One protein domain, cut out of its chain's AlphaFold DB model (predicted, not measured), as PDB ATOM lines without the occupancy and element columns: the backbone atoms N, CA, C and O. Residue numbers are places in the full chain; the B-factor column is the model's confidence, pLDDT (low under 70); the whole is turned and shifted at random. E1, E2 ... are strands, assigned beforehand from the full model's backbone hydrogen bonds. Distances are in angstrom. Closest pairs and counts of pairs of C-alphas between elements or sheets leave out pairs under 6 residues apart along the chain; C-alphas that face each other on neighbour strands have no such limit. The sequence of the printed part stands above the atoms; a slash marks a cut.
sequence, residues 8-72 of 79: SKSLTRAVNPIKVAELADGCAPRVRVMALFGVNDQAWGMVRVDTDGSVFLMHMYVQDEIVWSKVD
ATOM      1  N   SER A   8      32.357 -17.116  -2.858       96.31
ATOM      2  CA  SER A   8      32.729 -18.178  -1.919       96.31
ATOM      3  C   SER A   8      31.597 -19.187  -1.785       96.31
ATOM      4  O   SER A   8      30.435 -18.786  -1.840       96.31
ATOM      5  N   LYS A   9      31.919 -20.461  -1.527       95.88
ATOM      6  CA  LYS A   9      30.929 -21.553  -1.410       95.88
ATOM      7  C   LYS A   9      30.000 -21.634  -2.633       95.88
ATOM      8  O   LYS A   9      28.792 -21.812  -2.502       95.88
ATOM      9  N   SER A  10      30.561 -21.460  -3.827       95.50
ATOM     10  CA  SER A  10      29.801 -21.404  -5.076       95.50
ATOM     11  C   SER A  10      29.341 -22.798  -5.492       95.50
ATOM     12  O   SER A  10      30.167 -23.682  -5.702       95.50
ATOM     13  N   LEU A  11      28.031 -22.991  -5.630       95.88
ATOM     14  CA  LEU A  11      27.447 -24.230  -6.139       95.88
ATOM     15  C   LEU A  11      27.581 -24.299  -7.664       95.88
ATOM     16  O   LEU A  11      27.384 -23.302  -8.358       95.88
ATOM     17  N   THR A  12      27.866 -25.485  -8.189       96.69
ATOM     18  CA  THR A  12      27.854 -25.783  -9.624       96.69
ATOM     19  C   THR A  12      27.185 -27.120  -9.891       96.69
ATOM     20  O   THR A  12      27.256 -28.033  -9.070       96.69
ATOM     21  N   ARG A  13      26.567 -27.229 -11.068       96.31
ATOM     22  CA  ARG A  13      25.915 -28.440 -11.573       96.31
ATOM     23  C   ARG A  13      26.356 -28.685 -13.009       96.31
ATOM     24  O   ARG A  13      26.404 -27.726 -13.780       96.31
ATOM     25  N   ALA A  14      26.636 -29.932 -13.379       93.56
ATOM     26  CA  ALA A  14      26.881 -30.290 -14.777       93.56
ATOM     27  C   ALA A  14      25.595 -30.272 -15.616       93.56
ATOM     28  O   ALA A  14      25.598 -29.808 -16.756       93.56
ATOM     29  N   VAL A  15      24.482 -30.736 -15.039       92.00
ATOM     30  CA  VAL A  15      23.147 -30.722 -15.653       92.00
ATOM     31  C   VAL A  15      22.313 -29.621 -15.002       92.00
ATOM     32  O   VAL A  15      22.341 -29.467 -13.786       92.00
ATOM     33  N   ASN A  16      21.563 -28.857 -15.802       91.06
ATOM     34  CA  ASN A  16      20.818 -27.672 -15.348       91.06
ATOM     35  C   ASN A  16      21.740 -26.636 -14.672       91.06
ATOM     36  O   ASN A  16      21.645 -26.401 -13.461       91.06
ATOM     37  N   PRO A  17      22.667 -26.040 -15.449       92.62
ATOM     38  CA  PRO A  17      23.677 -25.132 -14.923       92.62
ATOM     39  C   PRO A  17      23.040 -23.907 -14.265       92.62
ATOM     40  O   PRO A  17      21.964 -23.449 -14.654       92.62
ATOM     41  N   ILE A  18      23.723 -23.356 -13.265       92.81
ATOM     42  CA  ILE A  18      23.201 -22.240 -12.478       92.81
ATOM     43  C   ILE A  18      23.478 -20.943 -13.234       92.81
ATOM     44  O   ILE A  18      24.637 -20.592 -13.464       92.81
ATOM     45  N   LYS A  19      22.416 -20.227 -13.615       96.88
ATOM     46  CA  LYS A  19      22.526 -18.862 -14.137       96.88
ATOM     47  C   LYS A  19      22.918 -17.939 -12.987       96.88
ATOM     48  O   LYS A  19      22.210 -17.872 -11.986       96.88
ATOM     49  N   VAL A  20      24.054 -17.265 -13.121       95.81
ATOM     50  CA  VAL A  20      24.617 -16.387 -12.081       95.81
ATOM     51  C   VAL A  20      24.496 -14.908 -12.427       95.81
ATOM     52  O   VAL A  20      24.545 -14.076 -11.527       95.81
ATOM     53  N   ALA A  21      24.329 -14.572 -13.707       96.00
ATOM     54  CA  ALA A  21      24.108 -13.204 -14.157       96.00
ATOM     55  C   ALA A  21      23.421 -13.164 -15.530       96.00
ATOM     56  O   ALA A  21      23.335 -14.176 -16.231       96.00
ATOM     57  N   GLU A  22      22.968 -11.965 -15.892       97.19
ATOM     58  CA  GLU A  22      22.527 -11.586 -17.232       97.19
ATOM     59  C   GLU A  22      23.306 -10.346 -17.669       97.19
ATOM     60  O   GLU A  22      23.451  -9.401 -16.889       97.19
ATOM     61  N   LEU A  23      23.828 -10.353 -18.893       96.19
ATOM     62  CA  LEU A  23      24.471  -9.183 -19.485       96.19
ATOM     63  C   LEU A  23      23.423  -8.219 -20.047       96.19
ATOM     64  O   LEU A  23      22.400  -8.640 -20.573       96.19
ATOM     65  N   ALA A  24      23.700  -6.918 -19.961       94.25
ATOM     66  CA  ALA A  24      22.847  -5.905 -20.573       94.25
ATOM     67  C   ALA A  24      22.816  -6.044 -22.107       94.25
ATOM     68  O   ALA A  24      23.765  -6.548 -22.718       94.25
ATOM     69  N   ASP A  25      21.756  -5.534 -22.730       92.56
ATOM     70  CA  ASP A  25      21.604  -5.537 -24.184       92.56
ATOM     71  C   ASP A  25      22.838  -4.950 -24.886       92.56
ATOM     72  O   ASP A  25      23.416  -3.943 -24.469       92.56
ATOM     73  N   GLY A  26      23.280  -5.615 -25.956       93.25
ATOM     74  CA  GLY A  26      24.494  -5.247 -26.691       93.25
ATOM     75  C   GLY A  26      25.810  -5.628 -26.000       93.25
ATOM     76  O   GLY A  26      26.872  -5.384 -26.569       93.25
ATOM     77  N   CYS A  27      25.764  -6.242 -24.811       95.19
ATOM     78  CA  CYS A  27      26.952  -6.737 -24.113       95.19
ATOM     79  C   CYS A  27      27.224  -8.235 -24.303       95.19
ATOM     80  O   CYS A  27      28.262  -8.735 -23.865       95.19
ATOM     81  N   ALA A  28      26.298  -8.960 -24.932       96.50
ATOM     82  CA  ALA A  28      26.442 -10.384 -25.188       96.50
ATOM     83  C   ALA A  28      27.498 -10.663 -26.275       96.50
ATOM     84  O   ALA A  28      27.631  -9.886 -27.224       96.50
ATOM     85  N   PRO A  29      28.252 -11.770 -26.175       97.00
ATOM     86  CA  PRO A  29      29.159 -12.180 -27.236       97.00
ATOM     87  C   PRO A  29      28.391 -12.681 -28.466       97.00
ATOM     88  O   PRO A  29      27.313 -13.264 -28.354       97.00
ATOM     89  N   ARG A  30      28.995 -12.561 -29.655       95.44
ATOM     90  CA  ARG A  30      28.406 -13.095 -30.907       95.44
ATOM     91  C   ARG A  30      28.431 -14.615 -31.011       95.44
ATOM     92  O   ARG A  30      27.698 -15.199 -31.801       95.44
ATOM     93  N   VAL A  31      29.321 -15.249 -30.256       96.12
ATOM     94  CA  VAL A  31      29.467 -16.703 -30.167       96.12
ATOM     95  C   VAL A  31      29.543 -17.093 -28.701       96.12
ATOM     96  O   VAL A  31      30.047 -16.327 -27.885       96.12
ATOM     97  N   ARG A  32      29.065 -18.290 -28.358       97.19
ATOM     98  CA  ARG A  32      29.167 -18.808 -26.990       97.19
ATOM     99  C   ARG A  32      30.625 -18.815 -26.532       97.19
ATOM    100  O   ARG A  32      31.486 -19.376 -27.208       97.19
ATOM    101  N   VAL A  33      30.871 -18.260 -25.352       97.38
ATOM    102  CA  VAL A  33      32.193 -18.230 -24.721       97.38
ATOM    103  C   VAL A  33      32.210 -19.210 -23.560       97.38
ATOM    104  O   VAL A  33      31.274 -19.256 -22.764       97.38
ATOM    105  N   MET A  34      33.280 -19.997 -23.459       96.31
ATOM    106  CA  MET A  34      33.503 -20.926 -22.356       96.31
ATOM    107  C   MET A  34      34.918 -20.744 -21.821       96.31
ATOM    108  O   MET A  34      35.866 -20.665 -22.600       96.31
ATOM    109  N   ALA A  35      35.056 -20.690 -20.502       95.81
ATOM    110  CA  ALA A  35      36.347 -20.628 -19.832       95.81
ATOM    111  C   ALA A  35      36.367 -21.617 -18.671       95.81
ATOM    112  O   ALA A  35      35.439 -21.644 -17.863       95.81
ATOM    113  N   LEU A  36      37.423 -22.425 -18.595       95.62
ATOM    114  CA  LEU A  36      37.605 -23.392 -17.518       95.62
ATOM    115  C   LEU A  36      38.287 -22.729 -16.320       95.62
ATOM    116  O   LEU A  36      39.168 -21.886 -16.493       95.62
ATOM    117  N   PHE A  37      37.895 -23.120 -15.112       94.50
ATOM    118  CA  PHE A  37      38.531 -22.685 -13.875       94.50
ATOM    119  C   PHE A  37      38.616 -23.842 -12.885       94.50
ATOM    120  O   PHE A  37      37.632 -24.533 -12.637       94.50
ATOM    121  N   GLY A  38      39.790 -23.995 -12.276       94.31
ATOM    122  CA  GLY A  38      40.015 -24.961 -11.208       94.31
ATOM    123  C   GLY A  38      39.777 -26.422 -11.601       94.31
ATOM    124  O   GLY A  38      39.198 -26.763 -12.631       94.31
ATOM    125  N   VAL A  39      40.239 -27.302 -10.724       95.25
ATOM    126  CA  VAL A  39      39.928 -28.728 -10.766       95.25
ATOM    127  C   VAL A  39      39.552 -29.138  -9.349       95.25
ATOM    128  O   VAL A  39      40.214 -28.725  -8.395       95.25
ATOM    129  N   ASN A  40      38.477 -29.907  -9.209       93.31
ATOM    130  CA  ASN A  40      38.054 -30.499  -7.946       93.31
ATOM    131  C   ASN A  40      37.762 -31.982  -8.185       93.31
ATOM    132  O   ASN A  40      36.784 -32.315  -8.852       93.31
ATOM    133  N   ASP A  41      38.650 -32.846  -7.689       92.88
ATOM    134  CA  ASP A  41      38.685 -34.274  -8.018       92.88
ATOM    135  C   ASP A  41      38.697 -34.502  -9.545       92.88
ATOM    136  O   ASP A  41      39.642 -34.086 -10.220       92.88
ATOM    137  N   GLN A  42      37.650 -35.106 -10.111       93.81
ATOM    138  CA  GLN A  42      37.532 -35.363 -11.551       93.81
ATOM    139  C   GLN A  42      36.824 -34.235 -12.318       93.81
ATOM    140  O   GLN A  42      36.686 -34.310 -13.538       93.81
ATOM    141  N   ALA A  43      36.381 -33.179 -11.632       96.31
ATOM    142  CA  ALA A  43      35.576 -32.118 -12.218       96.31
ATOM    143  C   ALA A  43      36.387 -30.874 -12.573       96.31
ATOM    144  O   ALA A  43      37.259 -30.436 -11.821       96.31
ATOM    145  N   TRP A  44      36.032 -30.249 -13.694       97.31
ATOM    146  CA  TRP A  44      36.597 -28.970 -14.127       97.31
ATOM    147  C   TRP A  44      35.508 -27.909 -14.079       97.31
ATOM    148  O   TRP A  44      34.455 -28.088 -14.695       97.31
ATOM    149  N   GLY A  45      35.742 -26.819 -13.351       96.81
ATOM    150  CA  GLY A  45      34.810 -25.697 -13.303       96.81
ATOM    151  C   GLY A  45      34.755 -24.994 -14.653       96.81
ATOM    152  O   GLY A  45      35.739 -24.960 -15.390       96.81
ATOM    153  N   MET A  46      33.596 -24.445 -15.005       96.94
ATOM    154  CA  MET A  46      33.399 -23.741 -16.263       96.94
ATOM    155  C   MET A  46      32.462 -22.547 -16.095       96.94
ATOM    156  O   MET A  46      31.369 -22.658 -15.536       96.94
ATOM    157  N   VAL A  47      32.890 -21.407 -16.627       97.06
ATOM    158  CA  VAL A  47      32.027 -20.263 -16.914       97.06
ATOM    159  C   VAL A  47      31.566 -20.381 -18.353       97.06
ATOM    160  O   VAL A  47      32.391 -20.568 -19.250       97.06
ATOM    161  N   ARG A  48      30.262 -20.235 -18.582       96.94
ATOM    162  CA  ARG A  48      29.676 -20.154 -19.922       96.94
ATOM    163  C   ARG A  48      28.929 -18.838 -20.075       96.94
ATOM    164  O   ARG A  48      28.083 -18.525 -19.245       96.94
ATOM    165  N   VAL A  49      29.218 -18.104 -21.141       97.50
ATOM    166  CA  VAL A  49      28.475 -16.907 -21.547       97.50
ATOM    167  C   VAL A  49      27.789 -17.220 -22.866       97.50
ATOM    168  O   VAL A  49      28.455 -17.507 -23.865       97.50
ATOM    169  N   ASP A  50      26.465 -17.230 -22.845       97.62
ATOM    170  CA  ASP A  50      25.637 -17.484 -24.015       97.62
ATOM    171  C   ASP A  50      25.392 -16.194 -24.817       97.62
ATOM    172  O   ASP A  50      25.594 -15.076 -24.339       97.62
ATOM    173  N   THR A  51      24.996 -16.355 -26.081       97.31
ATOM    174  CA  THR A  51      24.801 -15.244 -27.031       97.31
ATOM    175  C   THR A  51      23.566 -14.397 -26.734       97.31
ATOM    176  O   THR A  51      23.396 -13.335 -27.320       97.31
ATOM    177  N   ASP A  52      22.693 -14.870 -25.847       96.88
ATOM    178  CA  ASP A  52      21.568 -14.114 -25.291       96.88
ATOM    179  C   ASP A  52      21.986 -13.235 -24.097       96.88
ATOM    180  O   ASP A  52      21.167 -12.489 -23.580       96.88
ATOM    181  N   GLY A  53      23.251 -13.307 -23.661       96.81
ATOM    182  CA  GLY A  53      23.751 -12.597 -22.486       96.81
ATOM    183  C   GLY A  53      23.671 -13.403 -21.188       96.81
ATOM    184  O   GLY A  53      24.182 -12.936 -20.170       96.81
ATOM    185  N   SER A  54      23.122 -14.621 -21.206       97.88
ATOM    186  CA  SER A  54      23.059 -15.473 -20.019       97.88
ATOM    187  C   SER A  54      24.451 -15.937 -19.592       97.88
ATOM    188  O   SER A  54      25.207 -16.517 -20.377       97.88
ATOM    189  N   VAL A  55      24.786 -15.736 -18.315       97.62
ATOM    190  CA  VAL A  55      26.049 -16.187 -17.716       97.62
ATOM    191  C   VAL A  55      25.783 -17.332 -16.750       97.62
ATOM    192  O   VAL A  55      25.011 -17.196 -15.798       97.62
ATOM    193  N   PHE A  56      26.468 -18.451 -16.957       97.56
ATOM    194  CA  PHE A  56      26.327 -19.663 -16.164       97.56
ATOM    195  C   PHE A  56      27.628 -20.048 -15.474       97.56
ATOM    196  O   PHE A  56      28.715 -19.942 -16.050       97.56
ATOM    197  N   LEU A  57      27.479 -20.581 -14.263       96.19
ATOM    198  CA  LEU A  57      28.531 -21.273 -13.535       96.19
ATOM    199  C   LEU A  57      28.192 -22.766 -13.464       96.19
ATOM    200  O   LEU A  57      27.121 -23.160 -12.994       96.19
ATOM    201  N   MET A  58      29.100 -23.606 -13.953       97.06
ATOM    202  CA  MET A  58      28.907 -25.053 -14.037       97.06
ATOM    203  C   MET A  58      30.230 -25.805 -13.886       97.06
ATOM    204  O   MET A  58      31.269 -25.201 -13.622       97.06
ATOM    205  N   HIS A  59      30.194 -27.126 -14.026       97.31
ATOM    206  CA  HIS A  59      31.386 -27.960 -14.135       97.31
ATOM    207  C   HIS A  59      31.180 -29.048 -15.195       97.31
ATOM    208  O   HIS A  59      30.064 -29.260 -15.672       97.31
ATOM    209  N   MET A  60      32.263 -29.720 -15.575       95.19
ATOM    210  CA  MET A  60      32.262 -30.844 -16.514       95.19
ATOM    211  C   MET A  60      32.752 -32.136 -15.850       95.19
ATOM    212  O   MET A  60      33.336 -32.099 -14.768       95.19
ATOM    213  N   TYR A  61      32.550 -33.254 -16.552       93.69
ATOM    214  CA  TYR A  61      33.083 -34.604 -16.287       93.69
ATOM    215  C   TYR A  61      32.473 -35.398 -15.129       93.69
ATOM    216  O   TYR A  61      32.532 -36.624 -15.164       93.69
ATOM    217  N   VAL A  62      31.813 -34.745 -14.177       93.56
ATOM    218  CA  VAL A  62      31.017 -35.410 -13.134       93.56
ATOM    219  C   VAL A  62      29.580 -34.899 -13.160       93.56
ATOM    220  O   VAL A  62      29.322 -33.853 -13.749       93.56
ATOM    221  N   GLN A  63      28.636 -35.645 -12.580       90.81
ATOM    222  CA  GLN A  63      27.225 -35.231 -12.525       90.81
ATOM    223  C   GLN A  63      26.786 -34.693 -11.164       90.81
ATOM    224  O   GLN A  63      25.802 -33.953 -11.102       90.81
ATOM    225  N   ASP A  64      27.505 -35.048 -10.101       93.38
ATOM    226  CA  ASP A  64      27.194 -34.602  -8.747       93.38
ATOM    227  C   ASP A  64      27.364 -33.089  -8.602       93.38
ATOM    228  O   ASP A  64      28.184 -32.461  -9.268       93.38
ATOM    229  N   GLU A  65      26.591 -32.479  -7.705       95.25
ATOM    230  CA  GLU A  65      26.771 -31.067  -7.393       95.25
ATOM    231  C   GLU A  65      28.123 -30.825  -6.708       95.25
ATOM    232  O   GLU A  65      28.533 -31.571  -5.819       95.25
ATOM    233  N   ILE A  66      28.794 -29.730  -7.071       96.44
ATOM    234  CA  ILE A  66      30.064 -29.337  -6.453       96.44
ATOM    235  C   ILE A  66      29.937 -27.953  -5.840       96.44
ATOM    236  O   ILE A  66      29.533 -26.999  -6.513       96.44
ATOM    237  N   VAL A  67      30.366 -27.840  -4.583       96.62
ATOM    238  CA  VAL A  67      30.562 -26.569  -3.883       96.62
ATOM    239  C   VAL A  67      32.043 -26.198  -3.914       96.62
ATOM    240  O   VAL A  67      32.879 -26.841  -3.282       96.62
ATOM    241  N   TRP A  68      32.370 -25.129  -4.634       95.88
ATOM    242  CA  TRP A  68      33.716 -24.567  -4.713       95.88
ATOM    243  C   TRP A  68      33.965 -23.640  -3.524       95.88
ATOM    244  O   TRP A  68      33.154 -22.755  -3.241       95.88
ATOM    245  N   SER A  69      35.095 -23.801  -2.828       95.94
ATOM    246  CA  SER A  69      35.430 -22.961  -1.667       95.94
ATOM    247  C   SER A  69      35.541 -21.480  -2.047       95.94
ATOM    248  O   SER A  69      34.940 -20.632  -1.381       95.94
ATOM    249  N   LYS A  70      36.233 -21.188  -3.155       95.25
ATOM    250  CA  LYS A  70      36.323 -19.874  -3.800       95.25
ATOM    251  C   LYS A  70      36.327 -20.034  -5.324       95.25
ATOM    252  O   LYS A  70      37.047 -20.878  -5.849       95.25
ATOM    253  N   VAL A  71      35.565 -19.191  -6.012       95.75
ATOM    254  CA  VAL A  71      35.645 -18.962  -7.461       95.75
ATOM    255  C   VAL A  71      36.093 -17.525  -7.677       95.75
ATOM    256  O   VAL A  71      35.607 -16.619  -7.004       95.75
ATOM    257  N   ASP A  72      37.050 -17.333  -8.575       95.62
ATOM    258  CA  ASP A  72      37.625 -16.036  -8.924       95.62
ATOM    259  C   ASP A  72      38.158 -16.140 -10.358       95.62
ATOM    260  O   ASP A  72      39.205 -16.742 -10.602       95.62
TER     261      ASP A  72
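AT A GLANCE: This is residues 8 to 72 of the 79 residues of an uncharacterized protein of Parolsenella catena (UniProt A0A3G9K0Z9). A strongly twisted, curled sheet of four strands, E2, E5, E4 and E3, makes the long body, and a two-strand ribbon of E1 and E6 lies over part of one face, toward the end where E4 begins and E5 ends. The contacts between ribbon and sheet are few, and the link 23 to 32 extends the body at its other end. The printed part has 65 residues with no named helix and six strands, E1 to E6 in chain order; the class is all strand, and both sheets are antiparallel. The whole is compact, with a radius of gyration of the C-alphas of 12.0 A, yet elongated, spanning 37 by 21 by 19 A.

IN THESE COORDINATES: E3, residues 33 to 40, is 21.6 A long; E4, residues 43 to 49, 19.2 A; E5, residues 54 to 60, 18.3 A; E2, residues 18 to 22, 11.7 A. E1, residues 8 to 12, is 11.9 A long and begins at C-alpha 8 (32.729, -18.178, -1.919). E6, residues 66 to 72, is 15.5 A long and ends at C-alpha 72 (37.625, -16.036, -8.924).

HOW THE PARTS SIT: E3, E4 and E5 form a meander, each the antiparallel neighbour of the one before, through hairpins E3 and E4 (N 37 to O 45, 2.8 A) and E4 and E5 (N 46 to O 58, 2.8 A). E2 and E5 are antiparallel neighbours at 152 degrees, with N 20 and O 55 at 2.8 A, and E2 to E5 together make a Greek key, a meander whose last strand is the antiparallel neighbour of the strand before the meander. E1 and E6 are antiparallel at 126 degrees, with N 12 and O 66 at 2.8 A. The closest C-alphas of E1 and E5, those of Thr 12 and Met 58, are 4.6 A apart. E4 and E6 are only just apart, at 8.4 A.

THE WHOLE: The C-alphas of Gly 26 and Asp 41, the two farthest apart, are 37.3 A from each other. The printed part has no cut. The link E2 to E3 is short; the other links are tight. The mean pLDDT of the printed part is 95.6, and no printed residue is under 70.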